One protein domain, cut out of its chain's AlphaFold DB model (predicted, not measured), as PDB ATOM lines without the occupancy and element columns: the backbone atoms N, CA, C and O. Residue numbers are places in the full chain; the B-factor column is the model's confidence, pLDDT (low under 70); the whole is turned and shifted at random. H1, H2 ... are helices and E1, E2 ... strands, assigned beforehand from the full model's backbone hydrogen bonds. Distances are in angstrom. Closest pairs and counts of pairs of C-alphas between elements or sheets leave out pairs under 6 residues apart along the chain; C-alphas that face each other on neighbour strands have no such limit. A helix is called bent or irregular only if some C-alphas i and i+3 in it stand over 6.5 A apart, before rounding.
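AT A GLANCE: This is residues 14 to 153 of the 285 residues of an uncharacterized protein of Dorea longicatena (UniProt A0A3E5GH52). Three helices, H3, H4 and H5, make an up-and-down bundle in the middle, with H6 and the arm H7b packed on one side of it, H6 on H4 and H7b on H5. On the other side H2 packs on H3, and H1 and the small hairpin of E1 and E2 make a looser end with few contacts. The printed part has 140 residues, with seven named helices and two named strands in the order H1, E1, E2, H2, H3, H4, H5, H6, H7; the sheet, in the order E1 - E2, is antiparallel, and the class is mostly helix. The whole is only just compact, close to loose, with a radius of gyration of the C-alphas of 17.1 A and spans of 49 by 33 by 25 A.

HOW THE PARTS SIT: Start with H1, residues 14 to 22, which touches H3, residues 60 to 69; their closest C-alphas, those of Lys 14 and Ser 69, are 4.4 A apart. Next look for the hairpin of E1, residues 29 to 31, and E2, residues 34 to 38, antiparallel with 146 degrees between their directions; N 29 and O 38 are 2.8 A apart and N 34 and O 31 are 3.0 A apart, both within hydrogen-bond range. H2, residues 40 to 56, is irregular, with C-alphas 45 and 48 being 7.3 A apart, and has a kink of 47 degrees near residue 48. H2 and H3 form a helical hairpin and touch, the closest C-alphas being those of Tyr 54 and Leu 63 at 5.5 A, with a steep tilt of 43 degrees, opposite ways. H3 is the hub, touching H1, H2, H4, residues 73 to 89, and H5, residues 93 to 105. H3, H4 and H5 are an up-and-down bundle, each running against the one before it. H3 and H4 come closest at the C-alphas of Thr 64 and Ala 76, 4.7 A apart, with a shallow tilt of 14 degrees. H4 and H5 come closest at those of Ile 84 and Leu 96, 5.2 A apart, with a shallow tilt of 10 degrees. H6, residues 111 to 126, touches H4 with residues 121 to 125 alone, the closest C-alphas being those of Ile 88 and Val 125 at 7.1 A. H7, residues 132 to 151, was assigned as one helix by its hydrogen bonds but is bent, with C-alphas 140 and 143 being 6.7 A apart; its arms are H7a, residues 132 to 140, and H7b, residues 143 to 151. H7b touches H5, the closest C-alphas being those of Arg 97 and Ile 145 at 5.5 A, and H6, at those of Arg 114 and Leu 149, 5.2 A apart. H7a is close to H5 but not clearly touching, with the C-alphas of Phe 93 and Leu 138 closest at 6.3 A. Among the pairs that stay apart are H1 and H6, and E2 and H4. Every O i to N i+4 pair is within hydrogen-bond range in H1, H3, H4, H6, H7a and H7b, against 11 of 13 in H2 and 6 of 9 in H5.

IN THESE COORDINATES: Find C-alpha 14 at (25.084, 37.016, 25.758), where H1 begins; it ends at residue 22. Past E1 and E2, H2 measures 24.1 A from its first to its last C-alpha. H3 begins at C-alpha 60, at (21.102, 24.077, 16.526). H4 measures 24.4 A, H5 20.0 A and H6 22.6 A. H7b ends at C-alpha 151, at (3.622, 41.419, 16.846).

THE WHOLE: The two C-alphas farthest apart are those of Ser 24 and His 129, 53.3 A. The printed part has no cut and no long link. The mean pLDDT of the printed part is 85.4; look for values under 70 at residues 14 to 22 and 151 to 153.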
ATOM      1  N   LYS A  14      24.410  35.705  25.898       44.84
ATOM      2  CA  LYS A  14      25.084  37.016  25.758       44.84
ATOM      3  C   LYS A  14      24.974  37.872  27.028       44.84
ATOM      4  O   LYS A  14      26.005  38.207  27.608       44.84
ATOM      5  N   PHE A  15      23.765  38.115  27.549       45.72
ATOM      6  CA  PHE A  15      23.600  38.778  28.857       45.72
ATOM      7  C   PHE A  15      24.238  37.968  29.993       45.72
ATOM      8  O   PHE A  15      24.910  38.541  30.849       45.72
ATOM      9  N   LYS A  16      24.122  36.630  29.966       58.81
ATOM     10  CA  LYS A  16      24.838  35.779  30.927       58.81
ATOM     11  C   LYS A  16      26.356  35.847  30.753       58.81
ATOM     12  O   LYS A  16      27.027  35.899  31.765       58.81
ATOM     13  N   ARG A  17      26.923  35.914  29.541       60.84
ATOM     14  CA  ARG A  17      28.376  36.090  29.320       60.84
ATOM     15  C   ARG A  17      28.875  37.415  29.887       60.84
ATOM     16  O   ARG A  17      29.921  37.420  30.525       60.84
ATOM     17  N   LEU A  18      28.135  38.507  29.690       55.09
ATOM     18  CA  LEU A  18      28.496  39.816  30.241       55.09
ATOM     19  C   LEU A  18      28.444  39.809  31.780       55.09
ATOM     20  O   LEU A  18      29.381  40.252  32.432       55.09
ATOM     21  N   HIS A  19      27.395  39.222  32.361       61.53
ATOM     22  CA  HIS A  19      27.258  39.072  33.812       61.53
ATOM     23  C   HIS A  19      28.302  38.113  34.418       61.53
ATOM     24  O   HIS A  19      28.915  38.443  35.425       61.53
ATOM     25  N   LEU A  20      28.567  36.965  33.784       65.31
ATOM     26  CA  LEU A  20      29.564  35.973  34.217       65.31
ATOM     27  C   LEU A  20      31.001  36.500  34.132       65.31
ATOM     28  O   LEU A  20      31.838  36.069  34.913       65.31
ATOM     29  N   LYS A  21      31.300  37.423  33.209       64.75
ATOM     30  CA  LYS A  21      32.605  38.104  33.149       64.75
ATOM     31  C   LYS A  21      32.786  39.175  34.225       64.75
ATOM     32  O   LYS A  21      33.918  39.455  34.599       64.75
ATOM     33  N   ASN A  22      31.691  39.780  34.686       67.94
ATOM     34  CA  ASN A  22      31.719  40.966  35.546       67.94
ATOM     35  C   ASN A  22      31.272  40.679  36.993       67.94
ATOM     36  O   ASN A  22      31.194  41.607  37.795       67.94
ATOM     37  N   THR A  23      30.933  39.432  37.329       73.25
ATOM     38  CA  THR A  23      30.527  39.048  38.686       73.25
ATOM     39  C   THR A  23      31.733  38.721  39.565       73.25
ATOM     40  O   THR A  23      32.693  38.098  39.121       73.25
ATOM     41  N   SER A  24      31.656  39.113  40.836       72.00
ATOM     42  CA  SER A  24      32.572  38.680  41.897       72.00
ATOM     43  C   SER A  24      32.207  37.313  42.492       72.00
ATOM     44  O   SER A  24      32.931  36.805  43.347       72.00
ATOM     45  N   ASP A  25      31.074  36.726  42.094       76.62
ATOM     46  CA  ASP A  25      30.597  35.451  42.631       76.62
ATOM     47  C   ASP A  25      31.381  34.255  42.075       76.62
ATOM     48  O   ASP A  25      31.644  34.147  40.875       76.62
ATOM     49  N   ILE A  26      31.652  33.268  42.934       76.81
ATOM     50  CA  ILE A  26      32.216  31.975  42.523       76.81
ATOM     51  C   ILE A  26      31.119  31.140  41.840       76.81
ATOM     52  O   ILE A  26      30.472  30.290  42.458       76.81
ATOM     53  N   VAL A  27      30.890  31.383  40.547       78.88
ATOM     54  CA  VAL A  27      29.939  30.608  39.736       78.88
ATOM     55  C   VAL A  27      30.602  29.338  39.198       78.88
ATOM     56  O   VAL A  27      31.715  29.369  38.674       78.88
ATOM     57  N   ARG A  28      29.892  28.207  39.281       79.69
ATOM     58  CA  ARG A  28      30.287  26.935  38.657       79.69
ATOM     59  C   ARG A  28      29.200  26.437  37.712       79.69
ATOM     60  O   ARG A  28      28.017  26.459  38.051       79.69
ATOM     61  N   ILE A  29      29.602  25.964  36.537       78.81
ATOM     62  CA  ILE A  29      28.711  25.412  35.516       78.81
ATOM     63  C   ILE A  29      28.679  23.895  35.677       78.81
ATOM     64  O   ILE A  29      29.660  23.193  35.430       78.81
ATOM     65  N   THR A  30      27.539  23.391  36.140       78.44
ATOM     66  CA  THR A  30      27.314  21.976  36.453       78.44
ATOM     67  C   THR A  30      26.531  21.279  35.342       78.44
ATOM     68  O   THR A  30      25.924  21.911  34.474       78.44
ATOM     69  N   SER A  31      26.526  19.948  35.360       74.81
ATOM     70  CA  SER A  31      25.672  19.135  34.490       74.81
ATOM     71  C   SER A  31      24.987  18.032  35.290       74.81
ATOM     72  O   SER A  31      25.391  17.719  36.409       74.81
ATOM     73  N   ALA A  32      23.988  17.371  34.699       76.00
ATOM     74  CA  ALA A  32      23.324  16.224  35.324       76.00
ATOM     75  C   ALA A  32      24.285  15.062  35.668       76.00
ATOM     76  O   ALA A  32      23.941  14.227  36.497       76.00
ATOM     77  N   LYS A  33      25.478  15.013  35.052       77.94
ATOM     78  CA  LYS A  33      26.529  14.012  35.311       77.94
ATOM     79  C   LYS A  33      27.712  14.542  36.137       77.94
ATOM     80  O   LYS A  33      28.578  13.759  36.502       77.94
ATOM     81  N   SER A  34      27.776  15.845  36.422       76.69
ATOM     82  CA  SER A  34      28.829  16.449  37.250       76.69
ATOM     83  C   SER A  34      28.262  17.608  38.065       76.69
ATOM     84  O   SER A  34      28.092  18.722  37.564       76.69
ATOM     85  N   GLN A  35      27.973  17.326  39.338       75.75
ATOM     86  CA  GLN A  35      27.528  18.320  40.319       75.75
ATOM     87  C   GLN A  35      28.660  19.250  40.772       75.75
ATOM     88  O   GLN A  35      28.386  20.389  41.134       75.75
ATOM     89  N   ASN A  36      29.917  18.802  40.695       78.75
ATOM     90  CA  ASN A  36      31.076  19.645  40.997       78.75
ATOM     91  C   ASN A  36      31.288  20.705  39.905       78.75
ATOM     92  O   ASN A  36      31.686  21.825  40.216       78.75
ATOM     93  N   GLY A  37      30.971  20.383  38.644       81.25
ATOM     94  CA  GLY A  37      31.012  21.325  37.523       81.25
ATOM     95  C   GLY A  37      32.394  21.922  37.235       81.25
ATOM     96  O   GLY A  37      33.390  21.571  37.868       81.25
ATOM     97  N   ILE A  38      32.425  22.853  36.287       83.56
ATOM     98  CA  ILE A  38      33.616  23.609  35.873       83.56
ATOM     99  C   ILE A  38      33.488  25.088  36.253       83.56
ATOM    100  O   ILE A  38      32.386  25.579  36.508       83.56
ATOM    101  N   SER A  39      34.610  25.795  36.314       84.88
ATOM    102  CA  SER A  39      34.673  27.252  36.462       84.88
ATOM    103  C   SER A  39      34.182  27.991  35.208       84.88
ATOM    104  O   SER A  39      33.954  27.399  34.149       84.88
ATOM    105  N   ILE A  40      34.020  29.311  35.332       81.19
ATOM    106  CA  ILE A  40      33.671  30.201  34.218       81.19
ATOM    107  C   ILE A  40      34.775  30.188  33.141       81.19
ATOM    108  O   ILE A  40      34.465  30.121  31.951       81.19
ATOM    109  N   ASP A  41      36.047  30.199  33.545       82.50
ATOM    110  CA  ASP A  41      37.186  30.238  32.620       82.50
ATOM    111  C   ASP A  41      37.335  28.931  31.837       82.50
ATOM    112  O   ASP A  41      37.431  28.954  30.609       82.50
ATOM    113  N   GLU A  42      37.248  27.783  32.520       85.00
ATOM    114  CA  GLU A  42      37.193  26.464  31.873       85.00
ATOM    115  C   GLU A  42      36.020  26.378  30.885       85.00
ATOM    116  O   GLU A  42      36.167  25.837  29.789       85.00
ATOM    117  N   TYR A  43      34.857  26.950  31.227       84.06
ATOM    118  CA  TYR A  43      33.711  26.991  30.318       84.06
ATOM    119  C   TYR A  43      33.988  27.821  29.059       84.06
ATOM    120  O   TYR A  43      33.664  27.374  27.957       84.06
ATOM    121  N   PHE A  44      34.613  28.997  29.191       81.88
ATOM    122  CA  PHE A  44      34.995  29.802  28.030       81.88
ATOM    123  C   PHE A  44      36.044  29.102  27.157       81.88
ATOM    124  O   PHE A  44      35.917  29.150  25.933       81.88
ATOM    125  N   GLN A  45      37.008  28.394  27.751       87.31
ATOM    126  CA  GLN A  45      38.014  27.614  27.018       87.31
ATOM    127  C   GLN A  45      37.402  26.475  26.181       87.31
ATOM    128  O   GLN A  45      37.905  26.176  25.098       87.31
ATOM    129  N   ILE A  46      36.303  25.851  26.627       88.25
ATOM    130  CA  ILE A  46      35.655  24.758  25.877       88.25
ATOM    131  C   ILE A  46      34.597  25.216  24.860       88.25
ATOM    132  O   ILE A  46      34.110  24.369  24.107       88.25
ATOM    133  N   LEU A  47      34.228  26.504  24.794       86.75
ATOM    134  CA  LEU A  47      33.156  26.979  23.901       86.75
ATOM    135  C   LEU A  47      33.388  26.624  22.426       86.75
ATOM    136  O   LEU A  47      32.438  26.254  21.743       86.75
ATOM    137  N   ASP A  48      34.628  26.684  21.942       89.94
ATOM    138  CA  ASP A  48      34.969  26.346  20.551       89.94
ATOM    139  C   ASP A  48      34.766  24.857  20.249       89.94
ATOM    140  O   ASP A  48      34.328  24.479  19.160       89.94
ATOM    141  N   ASN A  49      35.041  23.998  21.231       91.25
ATOM    142  CA  ASN A  49      34.812  22.560  21.122       91.25
ATOM    143  C   ASN A  49      33.315  22.235  21.215       91.25
ATOM    144  O   ASN A  49      32.829  21.383  20.471       91.25
ATOM    145  N   LEU A  50      32.569  22.950  22.064       90.44
ATOM    146  CA  LEU A  50      31.109  22.849  22.143       90.44
ATOM    147  C   LEU A  50      30.428  23.331  20.855       90.44
ATOM    148  O   LEU A  50      29.494  22.680  20.395       90.44
ATOM    149  N   GLU A  51      30.902  24.412  20.233       93.06
ATOM    150  CA  GLU A  51      30.401  24.883  18.938       93.06
ATOM    151  C   GLU A  51      30.584  23.811  17.856       93.06
ATOM    152  O   GLU A  51      29.611  23.408  17.217       93.06
ATOM    153  N   LYS A  52      31.809  23.286  17.702       94.25
ATOM    154  CA  LYS A  52      32.116  22.198  16.756       94.25
ATOM    155  C   LYS A  52      31.244  20.968  17.011       94.25
ATOM    156  O   LYS A  52      30.676  20.420  16.068       94.25
ATOM    157  N   PHE A  53      31.088  20.568  18.274       95.06
ATOM    158  CA  PHE A  53      30.249  19.437  18.671       95.06
ATOM    159  C   PHE A  53      28.767  19.656  18.332       95.06
ATOM    160  O   PHE A  53      28.141  18.786  17.724       95.06
ATOM    161  N   TYR A  54      28.186  20.807  18.683       95.00
ATOM    162  CA  TYR A  54      26.773  21.082  18.414       95.00
ATOM    163  C   TYR A  54      26.485  21.304  16.925       95.00
ATOM    164  O   TYR A  54      25.420  20.901  16.459       95.00
ATOM    165  N   LYS A  55      27.446  21.847  16.168       94.19
ATOM    166  CA  LYS A  55      27.396  21.929  14.702       94.19
ATOM    167  C   LYS A  55      27.433  20.546  14.055       94.19
ATOM    168  O   LYS A  55      26.582  20.258  13.224       94.19
ATOM    169  N   PHE A  56      28.349  19.670  14.470       95.38
ATOM    170  CA  PHE A  56      28.437  18.296  13.958       95.38
ATOM    171  C   PHE A  56      27.200  17.449  14.302       95.38
ATOM    172  O   PHE A  56      26.762  16.626  13.506       95.38
ATOM    173  N   THR A  57      26.611  17.660  15.482       93.69
ATOM    174  CA  THR A  57      25.442  16.899  15.958       93.69
ATOM    175  C   THR A  57      24.089  17.532  15.606       93.69
ATOM    176  O   THR A  57      23.066  17.083  16.120       93.69
ATOM    177  N   ASN A  58      24.058  18.571  14.756       94.31
ATOM    178  CA  ASN A  58      22.846  19.310  14.360       94.31
ATOM    179  C   ASN A  58      21.995  19.815  15.548       94.31
ATOM    180  O   ASN A  58      20.778  19.993  15.460       94.31
ATOM    181  N   ASN A  59      22.642  20.077  16.685       93.50
ATOM    182  CA  ASN A  59      22.020  20.624  17.886       93.50
ATOM    183  C   ASN A  59      21.980  22.155  17.784       93.50
ATOM    184  O   ASN A  59      22.696  22.873  18.484       93.50
ATOM    185  N   TYR A  60      21.131  22.659  16.887       96.50
ATOM    186  CA  TYR A  60      21.102  24.077  16.526       96.50
ATOM    187  C   TYR A  60      20.749  25.012  17.692       96.50
ATOM    188  O   TYR A  60      21.287  26.108  17.772       96.50
ATOM    189  N   PHE A  61      19.904  24.592  18.639       93.75
ATOM    190  CA  PHE A  61      19.492  25.432  19.775       93.75
ATOM    191  C   PHE A  61      20.694  25.894  20.636       93.75
ATOM    192  O   PHE A  61      20.877  27.111  20.778       93.75
ATOM    193  N   PRO A  62      21.567  24.991  21.150       92.25
ATOM    194  CA  PRO A  62      22.774  25.404  21.868       92.25
ATOM    195  C   PRO A  62      23.842  26.012  20.957       92.25
ATOM    196  O   PRO A  62      24.537  26.920  21.406       92.25
ATOM    197  N   LEU A  63      23.941  25.590  19.691       95.00
ATOM    198  CA  LEU A  63      24.840  26.217  18.718       95.00
ATOM    199  C   LEU A  63      24.523  27.712  18.541       95.00
ATOM    200  O   LEU A  63      25.402  28.548  18.732       95.00
ATOM    201  N   THR A  64      23.259  28.054  18.277       94.88
ATOM    202  CA  THR A  64      22.773  29.437  18.170       94.88
ATOM    203  C   THR A  64      23.135  30.247  19.413       94.88
ATOM    204  O   THR A  64      23.632  31.362  19.295       94.88
ATOM    205  N   ASN A  65      22.946  29.689  20.612       90.38
ATOM    206  CA  ASN A  65      23.305  30.367  21.857       90.38
ATOM    207  C   ASN A  65      24.809  30.690  21.955       90.38
ATOM    208  O   ASN A  65      25.162  31.762  22.447       90.38
ATOM    209  N   ILE A  66      25.685  29.776  21.516       91.19
ATOM    210  CA  ILE A  66      27.138  30.000  21.500       91.19
ATOM    211  C   ILE A  66      27.490  31.083  20.476       91.19
ATOM    212  O   ILE A  66      28.218  32.010  20.823       91.19
ATOM    213  N   LEU A  67      26.921  31.026  19.269       92.88
ATOM    214  CA  LEU A  67      27.151  32.014  18.209       92.88
ATOM    215  C   LEU A  67      26.700  33.422  18.638       92.88
ATOM    216  O   LEU A  67      27.485  34.362  18.548       92.88
ATOM    217  N   ILE A  68      25.510  33.551  19.240       90.75
ATOM    218  CA  ILE A  68      25.028  34.798  19.869       90.75
ATOM    219  C   ILE A  68      25.998  35.287  20.951       90.75
ATOM    220  O   ILE A  68      26.292  36.475  21.036       90.75
ATOM    221  N   SER A  69      26.523  34.383  21.786       86.19
ATOM    222  CA  SER A  69      27.481  34.749  22.838       86.19
ATOM    223  C   SER A  69      28.828  35.229  22.295       86.19
ATOM    224  O   SER A  69      29.535  35.936  23.010       86.19
ATOM    225  N   LYS A  70      29.176  34.848  21.061       88.31
ATOM    226  CA  LYS A  70      30.378  35.262  20.325       88.31
ATOM    227  C   LYS A  70      30.140  36.471  19.412       88.31
ATOM    228  O   LYS A  70      31.048  36.833  18.673       88.31
ATOM    229  N   ASP A  71      28.940  37.054  19.438       89.38
ATOM    230  CA  ASP A  71      28.523  38.163  18.568       89.38
ATOM    231  C   ASP A  71      28.518  37.804  17.059       89.38
ATOM    232  O   ASP A  71      28.458  38.666  16.183       89.38
ATOM    233  N   MET A  72      28.501  36.500  16.747       93.12
ATOM    234  CA  MET A  72      28.418  35.926  15.398       93.12
ATOM    235  C   MET A  72      26.956  35.868  14.929       93.12
ATOM    236  O   MET A  72      26.344  34.803  14.805       93.12
ATOM    237  N   HIS A  73      26.350  37.044  14.759       93.00
ATOM    238  CA  HIS A  73      24.902  37.193  14.562       93.00
ATOM    239  C   HIS A  73      24.380  36.601  13.243       93.00
ATOM    240  O   HIS A  73      23.282  36.041  13.218       93.00
ATOM    241  N   LYS A  74      25.165  36.645  12.157       94.38
ATOM    242  CA  LYS A  74      24.770  36.066  10.854       94.38
ATOM    243  C   LYS A  74      24.714  34.540  10.922       94.38
ATOM    244  O   LYS A  74      23.759  33.914  10.464       94.38
ATOM    245  N   GLU A  75      25.719  33.940  11.544       95.56
ATOM    246  CA  GLU A  75      25.837  32.505  11.771       95.56
ATOM    247  C   GLU A  75      24.777  32.020  12.765       95.56
ATOM    248  O   GLU A  75      24.175  30.964  12.562       95.56
ATOM    249  N   ALA A  76      24.495  32.807  13.810       95.31
ATOM    250  CA  ALA A  76      23.398  32.547  14.733       95.31
ATOM    251  C   ALA A  76      22.043  32.511  14.009       95.31
ATOM    252  O   ALA A  76      21.255  31.597  14.252       95.31
ATOM    253  N   PHE A  77      21.786  33.448  13.091       95.56
ATOM    254  CA  PHE A  77      20.549  33.479  12.308       95.56
ATOM    255  C   PHE A  77      20.426  32.262  11.380       95.56
ATOM    256  O   PHE A  77      19.393  31.591  11.374       95.56
ATOM    257  N   ALA A  78      21.504  31.885  10.683       95.94
ATOM    258  CA  ALA A  78      21.542  30.658   9.884       95.94
ATOM    259  C   ALA A  78      21.302  29.393  10.739       95.94
ATOM    260  O   ALA A  78      20.543  28.503  10.349       95.94
ATOM    261  N   SER A  79      21.886  29.328  11.941       96.69
ATOM    262  CA  SER A  79      21.646  28.247  12.906       96.69
ATOM    263  C   SER A  79      20.185  28.214  13.384       96.69
ATOM    264  O   SER A  79      19.599  27.134  13.464       96.69
ATOM    265  N   VAL A  80      19.547  29.370  13.616       96.38
ATOM    266  CA  VAL A  80      18.101  29.452  13.903       96.38
ATOM    267  C   VAL A  80      17.273  28.880  12.754       96.38
ATOM    268  O   VAL A  80      16.419  28.035  13.008       96.38
ATOM    269  N   ILE A  81      17.536  29.272  11.502       96.38
ATOM    270  CA  ILE A  81      16.794  28.773  10.329       96.38
ATOM    271  C   ILE A  81      16.925  27.247  10.198       96.38
ATOM    272  O   ILE A  81      15.926  26.553   9.999       96.38
ATOM    273  N   ASN A  82      18.127  26.698  10.383       96.94
ATOM    274  CA  ASN A  82      18.346  25.249  10.357       96.94
ATOM    275  C   ASN A  82      17.616  24.531  11.507       96.94
ATOM    276  O   ASN A  82      16.990  23.492  11.296       96.94
ATOM    277  N   GLY A  83      17.624  25.116  12.708       97.00
ATOM    278  CA  GLY A  83      16.868  24.626  13.859       97.00
ATOM    279  C   GLY A  83      15.351  24.655  13.661       97.00
ATOM    280  O   GLY A  83      14.659  23.728  14.088       97.00
ATOM    281  N   ILE A  84      14.842  25.679  12.976       96.50
ATOM    282  CA  ILE A  84      13.440  25.830  12.570       96.50
ATOM    283  C   ILE A  84      13.050  24.739  11.571       96.50
ATOM    284  O   ILE A  84      12.093  24.011  11.829       96.50
ATOM    285  N   ASN A  85      13.829  24.563  10.498       95.75
ATOM    286  CA  ASN A  85      13.612  23.521   9.490       95.75
ATOM    287  C   ASN A  85      13.551  22.123  10.125       95.75
ATOM    288  O   ASN A  85      12.536  21.439  10.003       95.75
ATOM    289  N   LEU A  86      14.573  21.765  10.909       95.88
ATOM    290  CA  LEU A  86      14.631  20.482  11.613       95.88
ATOM    291  C   LEU A  86      13.476  20.316  12.620       95.88
ATOM    292  O   LEU A  86      12.996  19.207  12.844       95.88
ATOM    293  N   SER A  87      13.002  21.402  13.241       95.00
ATOM    294  CA  SER A  87      11.856  21.342  14.160       95.00
ATOM    295  C   SER A  87      10.532  21.103  13.443       95.00
ATOM    296  O   SER A  87       9.675  20.437  14.017       95.00
ATOM    297  N   ILE A  88      10.355  21.619  12.223       93.00
ATOM    298  CA  ILE A  88       9.171  21.352  11.395       93.00
ATOM    299  C   ILE A  88       9.200  19.895  10.917       93.00
ATOM    300  O   ILE A  88       8.250  19.155  11.157       93.00
ATOM    301  N   GLU A  89      10.330  19.450  10.362       92.50
ATOM    302  CA  GLU A  89      10.541  18.076   9.878       92.50
ATOM    303  C   GLU A  89      10.314  17.027  10.983       92.50
ATOM    304  O   GLU A  89       9.630  16.029  10.768       92.50
ATOM    305  N   LEU A  90      10.806  17.287  12.202       92.06
ATOM    306  CA  LEU A  90      10.590  16.432  13.378       92.06
ATOM    307  C   LEU A  90       9.269  16.704  14.126       92.06
ATOM    308  O   LEU A  90       9.057  16.123  15.192       92.06
ATOM    309  N   ARG A  91       8.407  17.599  13.623       90.75
ATOM    310  CA  ARG A  91       7.094  17.968  14.200       90.75
ATOM    311  C   ARG A  91       7.157  18.478  15.651       90.75
ATOM    312  O   ARG A  91       6.249  18.310  16.463       90.75
ATOM    313  N   ARG A  92       8.263  19.140  16.005       92.12
ATOM    314  CA  ARG A  92       8.573  19.690  17.336       92.12
ATOM    315  C   ARG A  92       8.186  21.169  17.432       92.12
ATOM    316  O   ARG A  92       9.040  22.023  17.666       92.12
ATOM    317  N   PHE A  93       6.896  21.487  17.317       90.69
ATOM    318  CA  PHE A  93       6.398  22.876  17.297       90.69
ATOM    319  C   PHE A  93       6.772  23.708  18.544       90.69
ATOM    320  O   PHE A  93       7.089  24.894  18.442       90.69
ATOM    321  N   ARG A  94       6.893  23.073  19.718       91.56
ATOM    322  CA  ARG A  94       7.442  23.721  20.924       91.56
ATOM    323  C   ARG A  94       8.890  24.204  20.744       91.56
ATOM    324  O   ARG A  94       9.256  25.247  21.281       91.56
ATOM    325  N   MET A  95       9.721  23.457  20.011       93.88
ATOM    326  CA  MET A  95      11.096  23.865  19.692       93.88
ATOM    327  C   MET A  95      11.125  24.940  18.609       93.88
ATOM    328  O   MET A  95      11.842  25.920  18.783       93.88
ATOM    329  N   LEU A  96      10.293  24.819  17.570       95.06
ATOM    330  CA  LEU A  96      10.080  25.854  16.548       95.06
ATOM    331  C   LEU A  96       9.797  27.229  17.187       95.06
ATOM    332  O   LEU A  96      10.503  28.200  16.913       95.06
ATOM    333  N   ARG A  97       8.852  27.292  18.135       93.81
ATOM    334  CA  ARG A  97       8.587  28.493  18.946       93.81
ATOM    335  C   ARG A  97       9.821  28.983  19.708       93.81
ATOM    336  O   ARG A  97      10.082  30.182  19.752       93.81
ATOM    337  N   ASN A  98      10.579  28.084  20.336       92.62
ATOM    338  CA  ASN A  98      11.766  28.465  21.105       92.62
ATOM    339  C   ASN A  98      12.881  29.052  20.218       92.62
ATOM    340  O   ASN A  98      13.557  29.981  20.656       92.62
ATOM    341  N   TYR A  99      13.042  28.573  18.981       95.25
ATOM    342  CA  TYR A  99      13.930  29.194  17.992       95.25
ATOM    343  C   TYR A  99      13.450  30.597  17.598       95.25
ATOM    344  O   TYR A  99      14.256  31.522  17.564       95.25
ATOM    345  N   CYS A 100      12.139  30.799  17.414       93.62
ATOM    346  CA  CYS A 100      11.579  32.136  17.177       93.62
ATOM    347  C   CYS A 100      11.887  33.099  18.341       93.62
ATOM    348  O   CYS A 100      12.203  34.261  18.107       93.62
ATOM    349  N   LYS A 101      11.908  32.614  19.596       91.00
ATOM    350  CA  LYS A 101      12.355  33.411  20.758       91.00
ATOM    351  C   LYS A 101      13.849  33.755  20.746       91.00
ATOM    352  O   LYS A 101      14.219  34.764  21.338       91.00
ATOM    353  N   GLN A 102      14.715  32.952  20.117       89.56
ATOM    354  CA  GLN A 102      16.153  33.258  20.044       89.56
ATOM    355  C   GLN A 102      16.461  34.461  19.145       89.56
ATOM    356  O   GLN A 102      17.447  35.146  19.401       89.56
ATOM    357  N   LEU A 103      15.614  34.752  18.150       89.88
ATOM    358  CA  LEU A 103      15.781  35.893  17.237       89.88
ATOM    359  C   LEU A 103      15.839  37.239  17.966       89.88
ATOM    360  O   LEU A 103      16.543  38.137  17.524       89.88
ATOM    361  N   ASN A 104      15.164  37.367  19.112       86.31
ATOM    362  CA  ASN A 104      15.186  38.578  19.939       86.31
ATOM    363  C   ASN A 104      16.546  38.844  20.617       86.31
ATOM    364  O   ASN A 104      16.703  39.860  21.284       86.31
ATOM    365  N   TYR A 105      17.520  37.942  20.472       86.31
ATOM    366  CA  TYR A 105      18.891  38.115  20.963       86.31
ATOM    367  C   TYR A 105      19.926  38.164  19.827       86.31
ATOM    368  O   TYR A 105      21.126  38.118  20.102       86.31
ATOM    369  N   ILE A 106      19.471  38.231  18.571       88.69
ATOM    370  CA  ILE A 106      20.311  38.410  17.386       88.69
ATOM    371  C   ILE A 106      20.147  39.855  16.918       88.69
ATOM    372  O   ILE A 106      19.031  40.319  16.687       88.69
ATOM    373  N   GLU A 107      21.255  40.578  16.798       86.75
ATOM    374  CA  GLU A 107      21.237  41.972  16.348       86.75
ATOM    375  C   GLU A 107      20.997  42.071  14.837       86.75
ATOM    376  O   GLU A 107      21.347  41.171  14.074       86.75
ATOM    377  N   ASN A 108      20.447  43.208  14.402       83.44
ATOM    378  CA  ASN A 108      20.203  43.542  12.993       83.44
ATOM    379  C   ASN A 108      19.209  42.620  12.250       83.44
ATOM    380  O   ASN A 108      19.206  42.597  11.022       83.44
ATOM    381  N   ILE A 109      18.341  41.894  12.967       85.62
ATOM    382  CA  ILE A 109      17.204  41.179  12.364       85.62
ATOM    383  C   ILE A 109      16.091  42.175  12.034       85.62
ATOM    384  O   ILE A 109      15.475  42.744  12.939       85.62
ATOM    385  N   SER A 110      15.807  42.367  10.747       82.75
ATOM    386  CA  SER A 110      14.776  43.301  10.294       82.75
ATOM    387  C   SER A 110      13.360  42.726  10.416       82.75
ATOM    388  O   SER A 110      13.142  41.513  10.496       82.75
ATOM    389  N   THR A 111      12.361  43.607  10.345       77.44
ATOM    390  CA  THR A 111      10.947  43.235  10.179       77.44
ATOM    391  C   THR A 111      10.739  42.314   8.974       77.44
ATOM    392  O   THR A 111      10.001  41.333   9.055       77.44
ATOM    393  N   HIS A 112      11.420  42.604   7.860       80.31
ATOM    394  CA  HIS A 112      11.317  41.834   6.624       80.31
ATOM    395  C   HIS A 112      11.838  40.400   6.802       80.31
ATOM    396  O   HIS A 112      11.216  39.458   6.309       80.31
ATOM    397  N   ASP A 113      12.926  40.212   7.553       86.31
ATOM    398  CA  ASP A 113      13.474  38.884   7.853       86.31
ATOM    399  C   ASP A 113      12.493  38.056   8.687       86.31
ATOM    400  O   ASP A 113      12.264  36.880   8.398       86.31
ATOM    401  N   ARG A 114      11.845  38.679   9.680       89.25
ATOM    402  CA  ARG A 114      10.827  38.021  10.515       89.25
ATOM    403  C   ARG A 114       9.570  37.655   9.722       89.25
ATOM    404  O   ARG A 114       9.083  36.532   9.852       89.25
ATOM    405  N   GLN A 115       9.076  38.557   8.869       85.31
ATOM    406  CA  GLN A 115       7.947  38.287   7.970       85.31
ATOM    407  C   GLN A 115       8.272  37.165   6.973       85.31
ATOM    408  O   GLN A 115       7.465  36.252   6.782       85.31
ATOM    409  N   SER A 116       9.462  37.200   6.367       87.69
ATOM    410  CA  SER A 116       9.941  36.172   5.434       87.69
ATOM    411  C   SER A 116      10.065  34.811   6.115       87.69
ATOM    412  O   SER A 116       9.618  33.803   5.570       87.69
ATOM    413  N   LEU A 117      10.587  34.780   7.343       92.81
ATOM    414  CA  LEU A 117      10.680  33.566   8.147       92.81
ATOM    415  C   LEU A 117       9.303  33.016   8.545       92.81
ATOM    416  O   LEU A 117       9.099  31.807   8.486       92.81
ATOM    417  N   TYR A 118       8.342  33.874   8.901       93.31
ATOM    418  CA  TYR A 118       6.972  33.439   9.185       93.31
ATOM    419  C   TYR A 118       6.303  32.820   7.946       93.31
ATOM    420  O   TYR A 118       5.734  31.733   8.040       93.31
ATOM    421  N   ARG A 119       6.449  33.444   6.766       90.12
ATOM    422  CA  ARG A 119       5.977  32.884   5.483       90.12
ATOM    423  C   ARG A 119       6.642  31.539   5.168       90.12
ATOM    424  O   ARG A 119       5.952  30.596   4.801       90.12
ATOM    425  N   HIS A 120       7.956  31.422   5.373       91.44
ATOM    426  CA  HIS A 120       8.702  30.167   5.201       91.44
ATOM    427  C   HIS A 120       8.183  29.044   6.111       91.44
ATOM    428  O   HIS A 120       7.995  27.919   5.651       91.44
ATOM    429  N   ILE A 121       7.911  29.351   7.386       92.81
ATOM    430  CA  ILE A 121       7.318  28.400   8.338       92.81
ATOM    431  C   ILE A 121       5.931  27.959   7.862       92.81
ATOM    432  O   ILE A 121       5.671  26.759   7.831       92.81
ATOM    433  N   LEU A 122       5.060  28.902   7.483       91.19
ATOM    434  CA  LEU A 122       3.711  28.586   7.013       91.19
ATOM    435  C   LEU A 122       3.737  27.684   5.778       91.19
ATOM    436  O   LEU A 122       3.104  26.637   5.808       91.19
ATOM    437  N   ASN A 123       4.503  28.038   4.742       90.00
ATOM    438  CA  ASN A 123       4.593  27.246   3.512       90.00
ATOM    439  C   ASN A 123       5.018  25.800   3.815       90.00
ATOM    440  O   ASN A 123       4.298  24.863   3.482       90.00
ATOM    441  N   LYS A 124       6.118  25.617   4.564       88.81
ATOM    442  CA  LYS A 124       6.589  24.280   4.961       88.81
ATOM    443  C   LYS A 124       5.578  23.488   5.792       88.81
ATOM    444  O   LYS A 124       5.607  22.265   5.748       88.81
ATOM    445  N   VAL A 125       4.744  24.154   6.589       87.44
ATOM    446  CA  VAL A 125       3.708  23.498   7.399       87.44
ATOM    447  C   VAL A 125       2.491  23.131   6.545       87.44
ATOM    448  O   VAL A 125       1.973  22.032   6.708       87.44
ATOM    449  N   TYR A 126       2.051  23.992   5.623       83.31
ATOM    450  CA  TYR A 126       0.912  23.704   4.741       83.31
ATOM    451  C   TYR A 126       1.168  22.526   3.792       83.31
ATOM    452  O   TYR A 126       0.242  21.767   3.516       83.31
ATOM    453  N   ASP A 127       2.417  22.321   3.368       81.88
ATOM    454  CA  ASP A 127       2.814  21.185   2.525       81.88
ATOM    455  C   ASP A 127       2.829  19.828   3.275       81.88
ATOM    456  O   ASP A 127       3.057  18.778   2.670       81.88
ATOM    457  N   MET A 128       2.606  19.808   4.598       83.50
ATOM    458  CA  MET A 128       2.666  18.594   5.422       83.50
ATOM    459  C   MET A 128       1.287  18.000   5.734       83.50
ATOM    460  O   MET A 128       0.325  18.692   6.050       83.50
ATOM    461  N   HIS A 129       1.213  16.667   5.756       83.88
ATOM    462  CA  HIS A 129       0.050  15.943   6.273       83.88
ATOM    463  C   HIS A 129       0.191  15.649   7.772       83.88
ATOM    464  O   HIS A 129       1.156  15.008   8.208       83.88
ATOM    465  N   PHE A 130      -0.801  16.082   8.550       81.00
ATOM    466  CA  PHE A 130      -0.878  15.919  10.003       81.00
ATOM    467  C   PHE A 130      -2.045  15.021  10.423       81.00
ATOM    468  O   PHE A 130      -3.092  14.982   9.776       81.00
ATOM    469  N   GLN A 131      -1.868  14.318  11.536       80.56
ATOM    470  CA  GLN A 131      -2.931  13.654  12.283       80.56
ATOM    471  C   GLN A 131      -3.632  14.657  13.217       80.56
ATOM    472  O   GLN A 131      -3.097  15.723  13.522       80.56
ATOM    473  N   ALA A 132      -4.830  14.323  13.708       78.62
ATOM    474  CA  ALA A 132      -5.665  15.249  14.489       78.62
ATOM    475  C   ALA A 132      -4.945  15.871  15.709       78.62
ATOM    476  O   ALA A 132      -4.999  17.085  15.899       78.62
ATOM    477  N   PHE A 133      -4.201  15.073  16.485       79.56
ATOM    478  CA  PHE A 133      -3.447  15.573  17.646       79.56
ATOM    479  C   PHE A 133      -2.261  16.477  17.255       79.56
ATOM    480  O   PHE A 133      -1.806  17.307  18.043       79.56
ATOM    481  N   GLU A 134      -1.732  16.324  16.039       77.00
ATOM    482  CA  GLU A 134      -0.640  17.152  15.530       77.00
ATOM    483  C   GLU A 134      -1.163  18.514  15.070       77.00
ATOM    484  O   GLU A 134      -0.501  19.516  15.325       77.00
ATOM    485  N   TYR A 135      -2.370  18.566  14.489       80.38
ATOM    486  CA  TYR A 135      -3.083  19.822  14.231       80.38
ATOM    487  C   TYR A 135      -3.394  20.577  15.526       80.38
ATOM    488  O   TYR A 135      -3.173  21.781  15.585       80.38
ATOM    489  N   GLU A 136      -3.849  19.899  16.583       78.94
ATOM    490  CA  GLU A 136      -4.079  20.535  17.891       78.94
ATOM    491  C   GLU A 136      -2.781  21.144  18.453       78.94
ATOM    492  O   GLU A 136      -2.729  22.314  18.834       78.94
ATOM    493  N   ASN A 137      -1.690  20.375  18.435       80.56
ATOM    494  CA  ASN A 137      -0.362  20.822  18.853       80.56
ATOM    495  C   ASN A 137       0.134  22.020  18.013       80.56
ATOM    496  O   ASN A 137       0.618  23.011  18.561       80.56
ATOM    497  N   LEU A 138      -0.037  21.967  16.691       82.25
ATOM    498  CA  LEU A 138       0.299  23.050  15.768       82.25
ATOM    499  C   LEU A 138      -0.524  24.320  16.046       82.25
ATOM    500  O   LEU A 138       0.052  25.401  16.169       82.25
ATOM    501  N   ASN A 139      -1.843  24.188  16.208       83.62
ATOM    502  CA  ASN A 139      -2.771  25.292  16.469       83.62
ATOM    503  C   ASN A 139      -2.502  25.987  17.810       83.62
ATOM    504  O   ASN A 139      -2.723  27.188  17.922       83.62
ATOM    505  N   ASN A 140      -1.966  25.271  18.802       86.00
ATOM    506  CA  ASN A 140      -1.525  25.869  20.062       86.00
ATOM    507  C   ASN A 140      -0.258  26.736  19.903       86.00
ATOM    508  O   ASN A 140      -0.123  27.755  20.579       86.00
ATOM    509  N   TYR A 141       0.675  26.367  19.014       89.00
ATOM    510  CA  TYR A 141       1.959  27.070  18.870       89.00
ATOM    511  C   TYR A 141       2.017  28.092  17.724       89.00
ATOM    512  O   TYR A 141       2.790  29.046  17.830       89.00
ATOM    513  N   LEU A 142       1.228  27.949  16.651       87.88
ATOM    514  CA  LEU A 142       1.207  28.910  15.536       87.88
ATOM    515  C   LEU A 142       0.845  30.349  15.962       87.88
ATOM    516  O   LEU A 142       1.551  31.260  15.524       87.88
ATOM    517  N   PRO A 143      -0.155  30.597  16.836       86.38
ATOM    518  CA  PRO A 143      -0.450  31.941  17.333       86.38
ATOM    519  C   PRO A 143       0.729  32.551  18.099       86.38
ATOM    520  O   PRO A 143       1.082  33.705  17.868       86.38
ATOM    521  N   GLU A 144       1.407  31.766  18.945       88.25
ATOM    522  CA  GLU A 144       2.604  32.228  19.658       88.25
ATOM    523  C   GLU A 144       3.778  32.515  18.706       88.25
ATOM    524  O   GLU A 144       4.528  33.466  18.916       88.25
ATOM    525  N   ILE A 145       3.958  31.708  17.654       90.56
ATOM    526  CA  ILE A 145       4.990  31.925  16.627       90.56
ATOM    527  C   ILE A 145       4.701  33.209  15.843       90.56
ATOM    528  O   ILE A 145       5.608  34.023  15.669       90.56
ATOM    529  N   ARG A 146       3.445  33.424  15.428       88.75
ATOM    530  CA  ARG A 146       2.995  34.672  14.798       88.75
ATOM    531  C   ARG A 146       3.305  35.866  15.697       88.75
ATOM    532  O   ARG A 146       3.952  36.803  15.238       88.75
ATOM    533  N   GLN A 147       2.925  35.804  16.973       85.38
ATOM    534  CA  GLN A 147       3.162  36.888  17.926       85.38
ATOM    535  C   GLN A 147       4.659  37.203  18.083       85.38
ATOM    536  O   GLN A 147       5.056  38.365  18.076       85.38
ATOM    537  N   LEU A 148       5.513  36.181  18.185       87.31
ATOM    538  CA  LEU A 148       6.962  36.355  18.339       87.31
ATOM    539  C   LEU A 148       7.657  36.940  17.102       87.31
ATOM    540  O   LEU A 148       8.697  37.584  17.248       87.31
ATOM    541  N   LEU A 149       7.125  36.688  15.904       86.88
ATOM    542  CA  LEU A 149       7.725  37.135  14.646       86.88
ATOM    543  C   LEU A 149       7.136  38.457  14.139       86.88
ATOM    544  O   LEU A 149       7.887  39.267  13.609       86.88
ATOM    545  N   LEU A 150       5.829  38.683  14.289       82.38
ATOM    546  CA  LEU A 150       5.130  39.826  13.689       82.38
ATOM    547  C   LEU A 150       4.736  40.901  14.711       82.38
ATOM    548  O   LEU A 150       4.903  42.085  14.434       82.38
ATOM    549  N   ASP A 151       4.235  40.495  15.879       69.38
ATOM    550  CA  ASP A 151       3.622  41.419  16.846       69.38
ATOM    551  C   ASP A 151       4.643  41.959  17.870       69.38
ATOM    552  O   ASP A 151       4.473  43.042  18.423       69.38
ATOM    553  N   ASN A 152       5.711  41.203  18.150       61.41
ATOM    554  CA  ASN A 152       6.715  41.512  19.175       61.41
ATOM    555  C   ASN A 152       7.910  42.308  18.620       61.41
ATOM    556  O   ASN A 152       9.069  41.903  18.756       61.41
ATOM    557  N   MET A 153       7.604  43.427  17.965       57.94
ATOM    558  CA  MET A 153       8.567  44.478  17.630       57.94
ATOM    559  C   MET A 153       8.615  45.481  18.795       57.94
ATOM    560  O   MET A 153       7.588  45.706  19.430       57.94
TER     561      MET A 153